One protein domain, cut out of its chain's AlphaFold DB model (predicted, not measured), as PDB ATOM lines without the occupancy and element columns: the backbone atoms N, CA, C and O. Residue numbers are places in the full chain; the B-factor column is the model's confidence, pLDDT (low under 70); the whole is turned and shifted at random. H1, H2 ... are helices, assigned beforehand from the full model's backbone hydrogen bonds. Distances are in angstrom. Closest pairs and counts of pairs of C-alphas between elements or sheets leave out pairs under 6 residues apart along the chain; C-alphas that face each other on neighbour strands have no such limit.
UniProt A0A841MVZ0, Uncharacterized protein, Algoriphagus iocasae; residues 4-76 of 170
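Overview. This is residues 4 to 76 of the 170 residues of an uncharacterized protein of Algoriphagus iocasae (UniProt A0A841MVZ0). One long helix, H4, runs along the longest axis, with the shorter H1 and H3 set near its last part in a small three-helix bundle; short H2 packs on H1 at the side away from H4. The link of residues 46 to 57 loops far out from H3 before reaching H4. The printed part has 73 residues with four named helices, H1 to H4 in order, and no named strand: an all helix class. It is compact, with a radius of gyration of the C-alphas of 12.5 A, yet elongated, spanning 37 by 22 by 20 A.

Along the chain. H4, residues 58 to 75, measures 26.0 A from C-alpha 58 at (80.736, 75.959, -99.098) to C-alpha 75 at (59.349, 62.338, -93.310). H1, residues 4 to 15, measures 16.6 A and begins at C-alpha 4 at (54.955, 64.192, -93.129). H3, residues 35 to 45, measures 15.2 A. H2 holds residues 21 to 27.

Arrangement. H4 and H3 form a helical hairpin and touch, the closest C-alphas being those of Leu 71 and Leu 40, 6.2 A apart. They run opposite ways at a steep tilt of 37 degrees, only just past shallow. H4 touches H1 with residues 71 to 75 alone, closest at the C-alphas of Leu 75 and Lys 4, 4.8 A, at a shallow tilt of 32 degrees, opposite ways. H1 and H3 are close but not clearly touching, with C-alphas of Ala 7 and Ile 37 closest at 6.6 A. H1, with residues 10 to 14 alone, touches H2 in a helical hairpin; the C-alphas of Leu 10 and Phe 24 are closest, 6.2 A. H2 and H3 are near each other; H2 and H4 are apart. Every O i to N i+4 pair is within hydrogen-bond range in H1, H2, H3 and H4.

Size, cuts and confidence. The C-alphas farthest apart, those of Asn 33 and Ile 53, are 38.5 A apart. The printed part has no cut. The link from H3 to H4 is long; pLDDT is under 70 at residues 48 to 58.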
ATOM      1  N   LYS A   4      53.556  64.542 -92.820       89.88
ATOM      2  CA  LYS A   4      54.955  64.192 -93.129       89.88
ATOM      3  C   LYS A   4      55.210  64.061 -94.627       89.88
ATOM      4  O   LYS A   4      56.117  64.696 -95.158       89.88
ATOM      5  N   GLU A   5      54.359  63.300 -95.315       88.06
ATOM      6  CA  GLU A   5      54.440  63.130 -96.771       88.06
ATOM      7  C   GLU A   5      54.284  64.472 -97.499       88.06
ATOM      8  O   GLU A   5      54.961  64.735 -98.491       88.06
ATOM      9  N   THR A   6      53.392  65.335 -97.009       93.50
ATOM     10  CA  THR A   6      53.160  66.659 -97.594       93.50
ATOM     11  C   THR A   6      54.378  67.563 -97.387       93.50
ATOM     12  O   THR A   6      54.862  68.166 -98.347       93.50
ATOM     13  N   ALA A   7      54.937  67.598 -96.173       94.56
ATOM     14  CA  ALA A   7      56.138  68.355 -95.829       94.56
ATOM     15  C   ALA A   7      57.364  67.920 -96.652       94.56
ATOM     16  O   ALA A   7      58.078  68.769 -97.204       94.56
ATOM     17  N   SER A   8      57.594  66.608 -96.799       93.00
ATOM     18  CA  SER A   8      58.716  66.086 -97.587       93.00
ATOM     19  C   SER A   8      58.558  66.434 -99.076       93.00
ATOM     20  O   SER A   8      59.499  66.927 -99.710       93.00
ATOM     21  N   GLN A   9      57.351  66.284 -99.637       92.62
ATOM     22  CA  GLN A   9      57.069  66.590-101.041       92.62
ATOM     23  C   GLN A   9      57.176  68.080-101.362       92.62
ATOM     24  O   GLN A   9      57.809  68.438-102.361       92.62
ATOM     25  N   LEU A  10      56.599  68.952-100.530       95.88
ATOM     26  CA  LEU A  10      56.674  70.402-100.719       95.88
ATOM     27  C   LEU A  10      58.117  70.891-100.629       95.88
ATOM     28  O   LEU A  10      58.556  71.652-101.493       95.88
ATOM     29  N   THR A  11      58.894  70.386 -99.668       94.69
ATOM     30  CA  THR A  11      60.318  70.730 -99.568       94.69
ATOM     31  C   THR A  11      61.084  70.289-100.816       94.69
ATOM     32  O   THR A  11      61.821  71.077-101.409       94.69
ATOM     33  N   ARG A  12      60.870  69.058-101.304       93.25
ATOM     34  CA  ARG A  12      61.492  68.585-102.556       93.25
ATOM     35  C   ARG A  12      61.091  69.449-103.755       93.25
ATOM     36  O   ARG A  12      61.941  69.747-104.597       93.25
ATOM     37  N   ALA A  13      59.824  69.850-103.848       94.81
ATOM     38  CA  ALA A  13      59.335  70.723-104.909       94.81
ATOM     39  C   ALA A  13      59.993  72.111-104.843       94.81
ATOM     40  O   ALA A  13      60.417  72.633-105.878       94.81
ATOM     41  N   LEU A  14      60.156  72.678-103.644       95.75
ATOM     42  CA  LEU A  14      60.852  73.945-103.423       95.75
ATOM     43  C   LEU A  14      62.326  73.856-103.849       95.75
ATOM     44  O   LEU A  14      62.784  74.665-104.657       95.75
ATOM     45  N   LEU A  15      63.056  72.832-103.388       92.06
ATOM     46  CA  LEU A  15      64.472  72.623-103.729       92.06
ATOM     47  C   LEU A  15      64.687  72.424-105.239       92.06
ATOM     48  O   LEU A  15      65.676  72.897-105.805       92.06
ATOM     49  N   LYS A  16      63.730  71.780-105.920       93.69
ATOM     50  CA  LYS A  16      63.701  71.622-107.385       93.69
ATOM     51  C   LYS A  16      63.185  72.860-108.128       93.69
ATOM     52  O   LYS A  16      63.123  72.835-109.357       93.69
ATOM     53  N   ARG A  17      62.830  73.935-107.414       94.31
ATOM     54  CA  ARG A  17      62.241  75.180-107.946       94.31
ATOM     55  C   ARG A  17      60.944  74.960-108.730       94.31
ATOM     56  O   ARG A  17      60.658  75.678-109.684       94.31
ATOM     57  N   GLN A  18      60.178  73.943-108.348       97.31
ATOM     58  CA  GLN A  18      58.866  73.628-108.919       97.31
ATOM     59  C   GLN A  18      57.746  74.446-108.265       97.31
ATOM     60  O   GLN A  18      56.709  74.665-108.887       97.31
ATOM     61  N   ILE A  19      57.972  74.930-107.041       97.00
ATOM     62  CA  ILE A  19      57.121  75.893-106.335       97.00
ATOM     63  C   ILE A  19      57.972  77.062-105.820       97.00
ATOM     64  O   ILE A  19      59.187  76.934-105.656       97.00
ATOM     65  N   SER A  20      57.338  78.212-105.596       96.50
ATOM     66  CA  SER A  20      57.942  79.363-104.912       96.50
ATOM     67  C   SER A  20      57.994  79.148-103.400       96.50
ATOM     68  O   SER A  20      57.176  78.399-102.873       96.50
ATOM     69  N   PHE A  21      58.866  79.883-102.708       94.50
ATOM     70  CA  PHE A  21      58.899  79.898-101.244       94.50
ATOM     71  C   PHE A  21      57.562  80.339-100.625       94.50
ATOM     72  O   PHE A  21      57.073  79.658 -99.740       94.50
ATOM     73  N   ASP A  22      56.907  81.380-101.154       95.69
ATOM     74  CA  ASP A  22      55.601  81.829-100.636       95.69
ATOM     75  C   ASP A  22      54.549  80.709-100.672       95.69
ATOM     76  O   ASP A  22      53.874  80.443 -99.687       95.69
ATOM     77  N   LYS A  23      54.481  79.994-101.802       96.38
ATOM     78  CA  LYS A  23      53.626  78.811-101.967       96.38
ATOM     79  C   LYS A  23      54.008  77.672-101.014       96.38
ATOM     80  O   LYS A  23      53.129  76.985-100.517       96.38
ATOM     81  N   PHE A  24      55.305  77.458-100.788       96.19
ATOM     82  CA  PHE A  24      55.769  76.496 -99.791       96.19
ATOM     83  C   PHE A  24      55.244  76.879 -98.406       96.19
ATOM     84  O   PHE A  24      54.596  76.048 -97.795       96.19
ATOM     85  N   VAL A  25      55.432  78.123 -97.957       95.00
ATOM     86  CA  VAL A  25      54.950  78.594 -96.646       95.00
ATOM     87  C   VAL A  25      53.428  78.484 -96.521       95.00
ATOM     88  O   VAL A  25      52.938  78.083 -95.476       95.00
ATOM     89  N   GLU A  26      52.681  78.803 -97.579       96.06
ATOM     90  CA  GLU A  26      51.213  78.713 -97.581       96.06
ATOM     91  C   GLU A  26      50.692  77.270 -97.476       96.06
ATOM     92  O   GLU A  26      49.658  77.036 -96.853       96.06
ATOM     93  N   GLU A  27      51.373  76.308 -98.107       96.50
ATOM     94  CA  GLU A  27      50.915  74.913 -98.192       96.50
ATOM     95  C   GLU A  27      51.608  73.971 -97.190       96.50
ATOM     96  O   GLU A  27      51.173  72.826 -97.045       96.50
ATOM     97  N   PHE A  28      52.682  74.404 -96.518       95.88
ATOM     98  CA  PHE A  28      53.428  73.557 -95.588       95.88
ATOM     99  C   PHE A  28      52.580  73.231 -94.350       95.88
ATOM    100  O   PHE A  28      51.967  74.130 -93.776       95.88
ATOM    101  N   PRO A  29      52.527  71.962 -93.915       93.94
ATOM    102  CA  PRO A  29      51.729  71.597 -92.756       93.94
ATOM    103  C   PRO A  29      52.358  72.145 -91.470       93.94
ATOM    104  O   PRO A  29      53.507  71.848 -91.149       93.94
ATOM    105  N   GLU A  30      51.583  72.915 -90.712       83.94
ATOM    106  CA  GLU A  30      51.946  73.347 -89.363       83.94
ATOM    107  C   GLU A  30      51.525  72.265 -88.355       83.94
ATOM    108  O   GLU A  30      50.372  72.220 -87.922       83.94
ATOM    109  N   ASP A  31      52.450  71.377 -87.983       82.31
ATOM    110  CA  ASP A  31      52.254  70.437 -86.872       82.31
ATOM    111  C   ASP A  31      53.302  70.674 -85.779       82.31
ATOM    112  O   ASP A  31      54.405  70.131 -85.805       82.31
ATOM    113  N   GLU A  32      52.943  71.487 -84.783       74.06
ATOM    114  CA  GLU A  32      53.809  71.794 -83.635       74.06
ATOM    115  C   GLU A  32      54.093  70.572 -82.739       74.06
ATOM    116  O   GLU A  32      55.007  70.614 -81.911       74.06
ATOM    117  N   ASN A  33      53.330  69.479 -82.874       78.94
ATOM    118  CA  ASN A  33      53.573  68.249 -82.116       78.94
ATOM    119  C   ASN A  33      54.574  67.327 -82.819       78.94
ATOM    120  O   ASN A  33      55.125  66.429 -82.174       78.94
ATOM    121  N   ASP A  34      54.836  67.551 -84.110       84.62
ATOM    122  CA  ASP A  34      55.827  66.808 -84.871       84.62
ATOM    123  C   ASP A  34      57.104  67.626 -85.059       84.62
ATOM    124  O   ASP A  34      57.257  68.440 -85.973       84.62
ATOM    125  N   LYS A  35      58.065  67.377 -84.163       88.75
ATOM    126  CA  LYS A  35      59.352  68.079 -84.144       88.75
ATOM    127  C   LYS A  35      60.079  68.021 -85.495       88.75
ATOM    128  O   LYS A  35      60.768  68.973 -85.835       88.75
ATOM    129  N   ASP A  36      59.935  66.939 -86.260       90.56
ATOM    130  CA  ASP A  36      60.644  66.788 -87.535       90.56
ATOM    131  C   ASP A  36      60.057  67.703 -88.620       90.56
ATOM    132  O   ASP A  36      60.806  68.276 -89.412       90.56
ATOM    133  N   ILE A  37      58.729  67.879 -88.634       92.12
ATOM    134  CA  ILE A  37      58.045  68.831 -89.524       92.12
ATOM    135  C   ILE A  37      58.450  70.264 -89.162       92.12
ATOM    136  O   ILE A  37      58.844  71.031 -90.042       92.12
ATOM    137  N   PHE A  38      58.413  70.602 -87.868       92.50
ATOM    138  CA  PHE A  38      58.823  71.918 -87.374       92.50
ATOM    139  C   PHE A  38      60.287  72.236 -87.715       92.50
ATOM    140  O   PHE A  38      60.572  73.285 -88.291       92.50
ATOM    141  N   ASP A  39      61.214  71.323 -87.404       92.50
ATOM    142  CA  ASP A  39      62.643  71.506 -87.676       92.50
ATOM    143  C   ASP A  39      62.906  71.676 -89.184       92.50
ATOM    144  O   ASP A  39      63.772  72.459 -89.577       92.50
ATOM    145  N   LEU A  40      62.168  70.956 -90.040       93.69
ATOM    146  CA  LEU A  40      62.325  71.066 -91.489       93.69
ATOM    147  C   LEU A  40      61.893  72.445 -91.988       93.69
ATOM    148  O   LEU A  40      62.606  73.051 -92.789       93.69
ATOM    149  N   PHE A  41      60.756  72.946 -91.504       94.12
ATOM    150  CA  PHE A  41      60.301  74.291 -91.833       94.12
ATOM    151  C   PHE A  41      61.307  75.348 -91.375       94.12
ATOM    152  O   PHE A  41      61.731  76.171 -92.186       94.12
ATOM    153  N   ASP A  42      61.750  75.278 -90.115       92.06
ATOM    154  CA  ASP A  42      62.701  76.226 -89.527       92.06
ATOM    155  C   ASP A  42      64.020  76.278 -90.310       92.06
ATOM    156  O   ASP A  42      64.526  77.361 -90.614       92.06
ATOM    157  N   LEU A  43      64.555  75.118 -90.714       92.19
ATOM    158  CA  LEU A  43      65.763  75.051 -91.536       92.19
ATOM    159  C   LEU A  43      65.570  75.709 -92.904       92.19
ATOM    160  O   LEU A  43      66.464  76.420 -93.367       92.19
ATOM    161  N   ILE A  44      64.433  75.472 -93.555       92.25
ATOM    162  CA  ILE A  44      64.141  76.031 -94.878       92.25
ATOM    163  C   ILE A  44      63.905  77.545 -94.803       92.25
ATOM    164  O   ILE A  44      64.417  78.282 -95.646       92.25
ATOM    165  N   GLU A  45      63.173  78.021 -93.794       89.88
ATOM    166  CA  GLU A  45      62.914  79.448 -93.575       89.88
ATOM    167  C   GLU A  45      64.202  80.215 -93.237       89.88
ATOM    168  O   GLU A  45      64.444  81.306 -93.763       89.88
ATOM    169  N   HIS A  46      65.075  79.624 -92.419       84.62
ATOM    170  CA  HIS A  46      66.314  80.243 -91.956       84.62
ATOM    171  C   HIS A  46      67.555  79.823 -92.768       84.62
ATOM    172  O   HIS A  46      68.667  79.791 -92.219       84.62
ATOM    173  N   GLU A  47      67.411  79.542 -94.078       74.38
ATOM    174  CA  GLU A  47      68.549  79.196 -94.950       74.38
ATOM    175  C   GLU A  47      69.664  80.257 -94.790       74.38
ATOM    176  O   GLU A  47      69.416  81.464 -94.917       74.38
ATOM    177  N   PRO A  48      70.923  79.863 -94.510       62.94
ATOM    178  CA  PRO A  48      72.001  80.823 -94.322       62.94
ATOM    179  C   PRO A  48      72.188  81.669 -95.592       62.94
ATOM    180  O   PRO A  48      72.610  81.169 -96.637       62.94
ATOM    181  N   GLY A  49      71.887  82.967 -95.490       55.81
ATOM    182  CA  GLY A  49      71.850  83.883 -96.629       55.81
ATOM    183  C   GLY A  49      73.128  83.866 -97.477       55.81
ATOM    184  O   GLY A  49      74.243  83.992 -96.970       55.81
ATOM    185  N   LYS A  50      72.968  83.776 -98.805       52.44
ATOM    186  CA  LYS A  50      74.077  83.772 -99.787       52.44
ATOM    187  C   LYS A  50      74.760  85.137 -99.970       52.44
ATOM    188  O   LYS A  50      75.697  85.252-100.756       52.44
ATOM    189  N   THR A  51      74.318  86.173 -99.262       42.59
ATOM    190  CA  THR A  51      74.730  87.564 -99.486       42.59
ATOM    191  C   THR A  51      75.239  88.225 -98.213       42.59
ATOM    192  O   THR A  51      74.486  88.779 -97.419       42.59
ATOM    193  N   GLY A  52      76.558  88.217 -98.066       40.19
ATOM    194  CA  GLY A  52      77.315  89.045 -97.139       40.19
ATOM    195  C   GLY A  52      78.771  89.025 -97.580       40.19
ATOM    196  O   GLY A  52      79.225  88.042 -98.155       40.19
ATOM    197  N   ILE A  53      79.517  90.097 -97.326       41.56
ATOM    198  CA  ILE A  53      80.909  90.344 -97.775       41.56
ATOM    199  C   ILE A  53      81.925  89.290 -97.239       41.56
ATOM    200  O   ILE A  53      83.120  89.363 -97.501       41.56
ATOM    201  N   PHE A  54      81.423  88.275 -96.528       46.41
ATOM    202  CA  PHE A  54      82.053  87.028 -96.113       46.41
ATOM    203  C   PHE A  54      81.073  85.884 -96.409       46.41
ATOM    204  O   PHE A  54      80.319  85.463 -95.532       46.41
ATOM    205  N   GLY A  55      81.025  85.441 -97.669       47.53
ATOM    206  CA  GLY A  55      80.128  84.369 -98.103       47.53
ATOM    207  C   GLY A  55      80.229  83.141 -97.196       47.53
ATOM    208  O   GLY A  55      81.315  82.779 -96.738       47.53
ATOM    209  N   VAL A  56      79.084  82.515 -96.924       55.38
ATOM    210  CA  VAL A  56      79.000  81.254 -96.181       55.38
ATOM    211  C   VAL A  56      79.989  80.266 -96.805       55.38
ATOM    212  O   VAL A  56      79.990  80.085 -98.024       55.38
ATOM    213  N   SER A  57      80.865  79.651 -96.001       66.50
ATOM    214  CA  SER A  57      81.791  78.653 -96.543       66.50
ATOM    215  C   SER A  57      80.974  77.535 -97.197       66.50
ATOM    216  O   SER A  57      79.949  77.114 -96.659       66.50
ATOM    217  N   VAL A  58      81.413  77.043 -98.358       65.38
ATOM    218  CA  VAL A  58      80.736  75.959 -99.098       65.38
ATOM    219  C   VAL A  58      80.411  74.765 -98.186       65.38
ATOM    220  O   VAL A  58      79.359  74.150 -98.322       65.38
ATOM    221  N   SER A  59      81.266  74.493 -97.193       73.81
ATOM    222  CA  SER A  59      81.038  73.458 -96.179       73.81
ATOM    223  C   SER A  59      79.816  73.721 -95.295       73.81
ATOM    224  O   SER A  59      79.096  72.779 -94.994       73.81
ATOM    225  N   ARG A  60      79.551  74.967 -94.884       73.81
ATOM    226  CA  ARG A  60      78.394  75.285 -94.032       73.81
ATOM    227  C   ARG A  60      77.074  75.179 -94.796       73.81
ATOM    228  O   ARG A  60      76.095  74.728 -94.217       73.81
ATOM    229  N   HIS A  61      77.057  75.533 -96.083       77.50
ATOM    230  CA  HIS A  61      75.887  75.294 -96.933       77.50
ATOM    231  C   HIS A  61      75.670  73.797 -97.188       77.50
ATOM    232  O   HIS A  61      74.540  73.335 -97.089       77.50
ATOM    233  N   LYS A  62      76.741  73.028 -97.440       81.19
ATOM    234  CA  LYS A  62      76.647  71.569 -97.580       81.19
ATOM    235  C   LYS A  62      76.045  70.923 -96.331       81.19
ATOM    236  O   LYS A  62      75.026  70.266 -96.450       81.19
ATOM    237  N   ASN A  63      76.615  71.181 -95.152       82.94
ATOM    238  CA  ASN A  63      76.116  70.593 -93.907       82.94
ATOM    239  C   ASN A  63      74.643  70.951 -93.659       82.94
ATOM    240  O   ASN A  63      73.877  70.109 -93.218       82.94
ATOM    241  N   HIS A  64      74.238  72.192 -93.955       87.38
ATOM    242  CA  HIS A  64      72.839  72.608 -93.849       87.38
ATOM    243  C   HIS A  64      71.925  71.800 -94.779       87.38
ATOM    244  O   HIS A  64      70.891  71.309 -94.341       87.38
ATOM    245  N   MET A  65      72.329  71.619 -96.040       88.81
ATOM    246  CA  MET A  65      71.572  70.802 -96.985       88.81
ATOM    247  C   MET A  65      71.535  69.326 -96.585       88.81
ATOM    248  O   MET A  65      70.497  68.704 -96.774       88.81
ATOM    249  N   ASP A  66      72.615  68.783 -96.016       86.19
ATOM    250  CA  ASP A  66      72.642  67.410 -95.501       86.19
ATOM    251  C   ASP A  66      71.555  67.233 -94.414       86.19
ATOM    252  O   ASP A  66      70.741  66.320 -94.517       86.19
ATOM    253  N   PHE A  67      71.419  68.177 -93.468       88.75
ATOM    254  CA  PHE A  67      70.339  68.143 -92.462       88.75
ATOM    255  C   PHE A  67      68.931  68.254 -93.061       88.75
ATOM    256  O   PHE A  67      68.013  67.565 -92.615       88.75
ATOM    257  N   VAL A  68      68.746  69.121 -94.060       90.75
ATOM    258  CA  VAL A  68      67.459  69.251 -94.761       90.75
ATOM    259  C   VAL A  68      67.082  67.926 -95.420       90.75
ATOM    260  O   VAL A  68      65.943  67.485 -95.295       90.75
ATOM    261  N   TYR A  69      68.026  67.272 -96.102       87.31
ATOM    262  CA  TYR A  69      67.764  65.986 -96.739       87.31
ATOM    263  C   TYR A  69      67.494  64.877 -95.719       87.31
ATOM    264  O   TYR A  69      66.523  64.153 -95.910       87.31
ATOM    265  N   ASP A  70      68.244  64.802 -94.618       85.31
ATOM    266  CA  ASP A  70      67.988  63.834 -93.540       85.31
ATOM    267  C   ASP A  70      66.551  63.940 -92.999       85.31
ATOM    268  O   ASP A  70      65.875  62.924 -92.819       85.31
ATOM    269  N   LEU A  71      66.046  65.162 -92.793       89.44
ATOM    270  CA  LEU A  71      64.662  65.376 -92.363       89.44
ATOM    271  C   LEU A  71      63.649  65.023 -93.451       89.44
ATOM    272  O   LEU A  71      62.655  64.369 -93.153       89.44
ATOM    273  N   ILE A  72      63.897  65.398 -94.710       88.94
ATOM    274  CA  ILE A  72      63.039  64.984 -95.833       88.94
ATOM    275  C   ILE A  72      62.910  63.456 -95.864       88.94
ATOM    276  O   ILE A  72      61.795  62.956 -95.985       88.94
ATOM    277  N   TYR A  73      64.018  62.723 -95.728       81.94
ATOM    278  CA  TYR A  73      64.014  61.258 -95.754       81.94
ATOM    279  C   TYR A  73      63.282  60.657 -94.554       81.94
ATOM    280  O   TYR A  73      62.515  59.712 -94.709       81.94
ATOM    281  N   LYS A  74      63.436  61.246 -93.365       82.88
ATOM    282  CA  LYS A  74      62.698  60.826 -92.164       82.88
ATOM    283  C   LYS A  74      61.181  61.032 -92.286       82.88
ATOM    284  O   LYS A  74      60.403  60.319 -91.650       82.88
ATOM    285  N   LEU A  75      60.757  62.025 -93.065       87.19
ATOM    286  CA  LEU A  75      59.349  62.338 -93.310       87.19
ATOM    287  C   LEU A  75      58.752  61.565 -94.495       87.19
ATOM    288  O   LEU A  75      57.527  61.518 -94.628       87.19
ATOM    289  N   ASP A  76      59.581  60.964 -95.350       83.75
ATOM    290  CA  ASP A  76      59.091  60.191 -96.483       83.75
ATOM    291  C   ASP A  76      58.318  58.946 -96.018       83.75
ATOM    292  O   ASP A  76      58.646  58.312 -95.007       83.75
TER     293      ASP A  76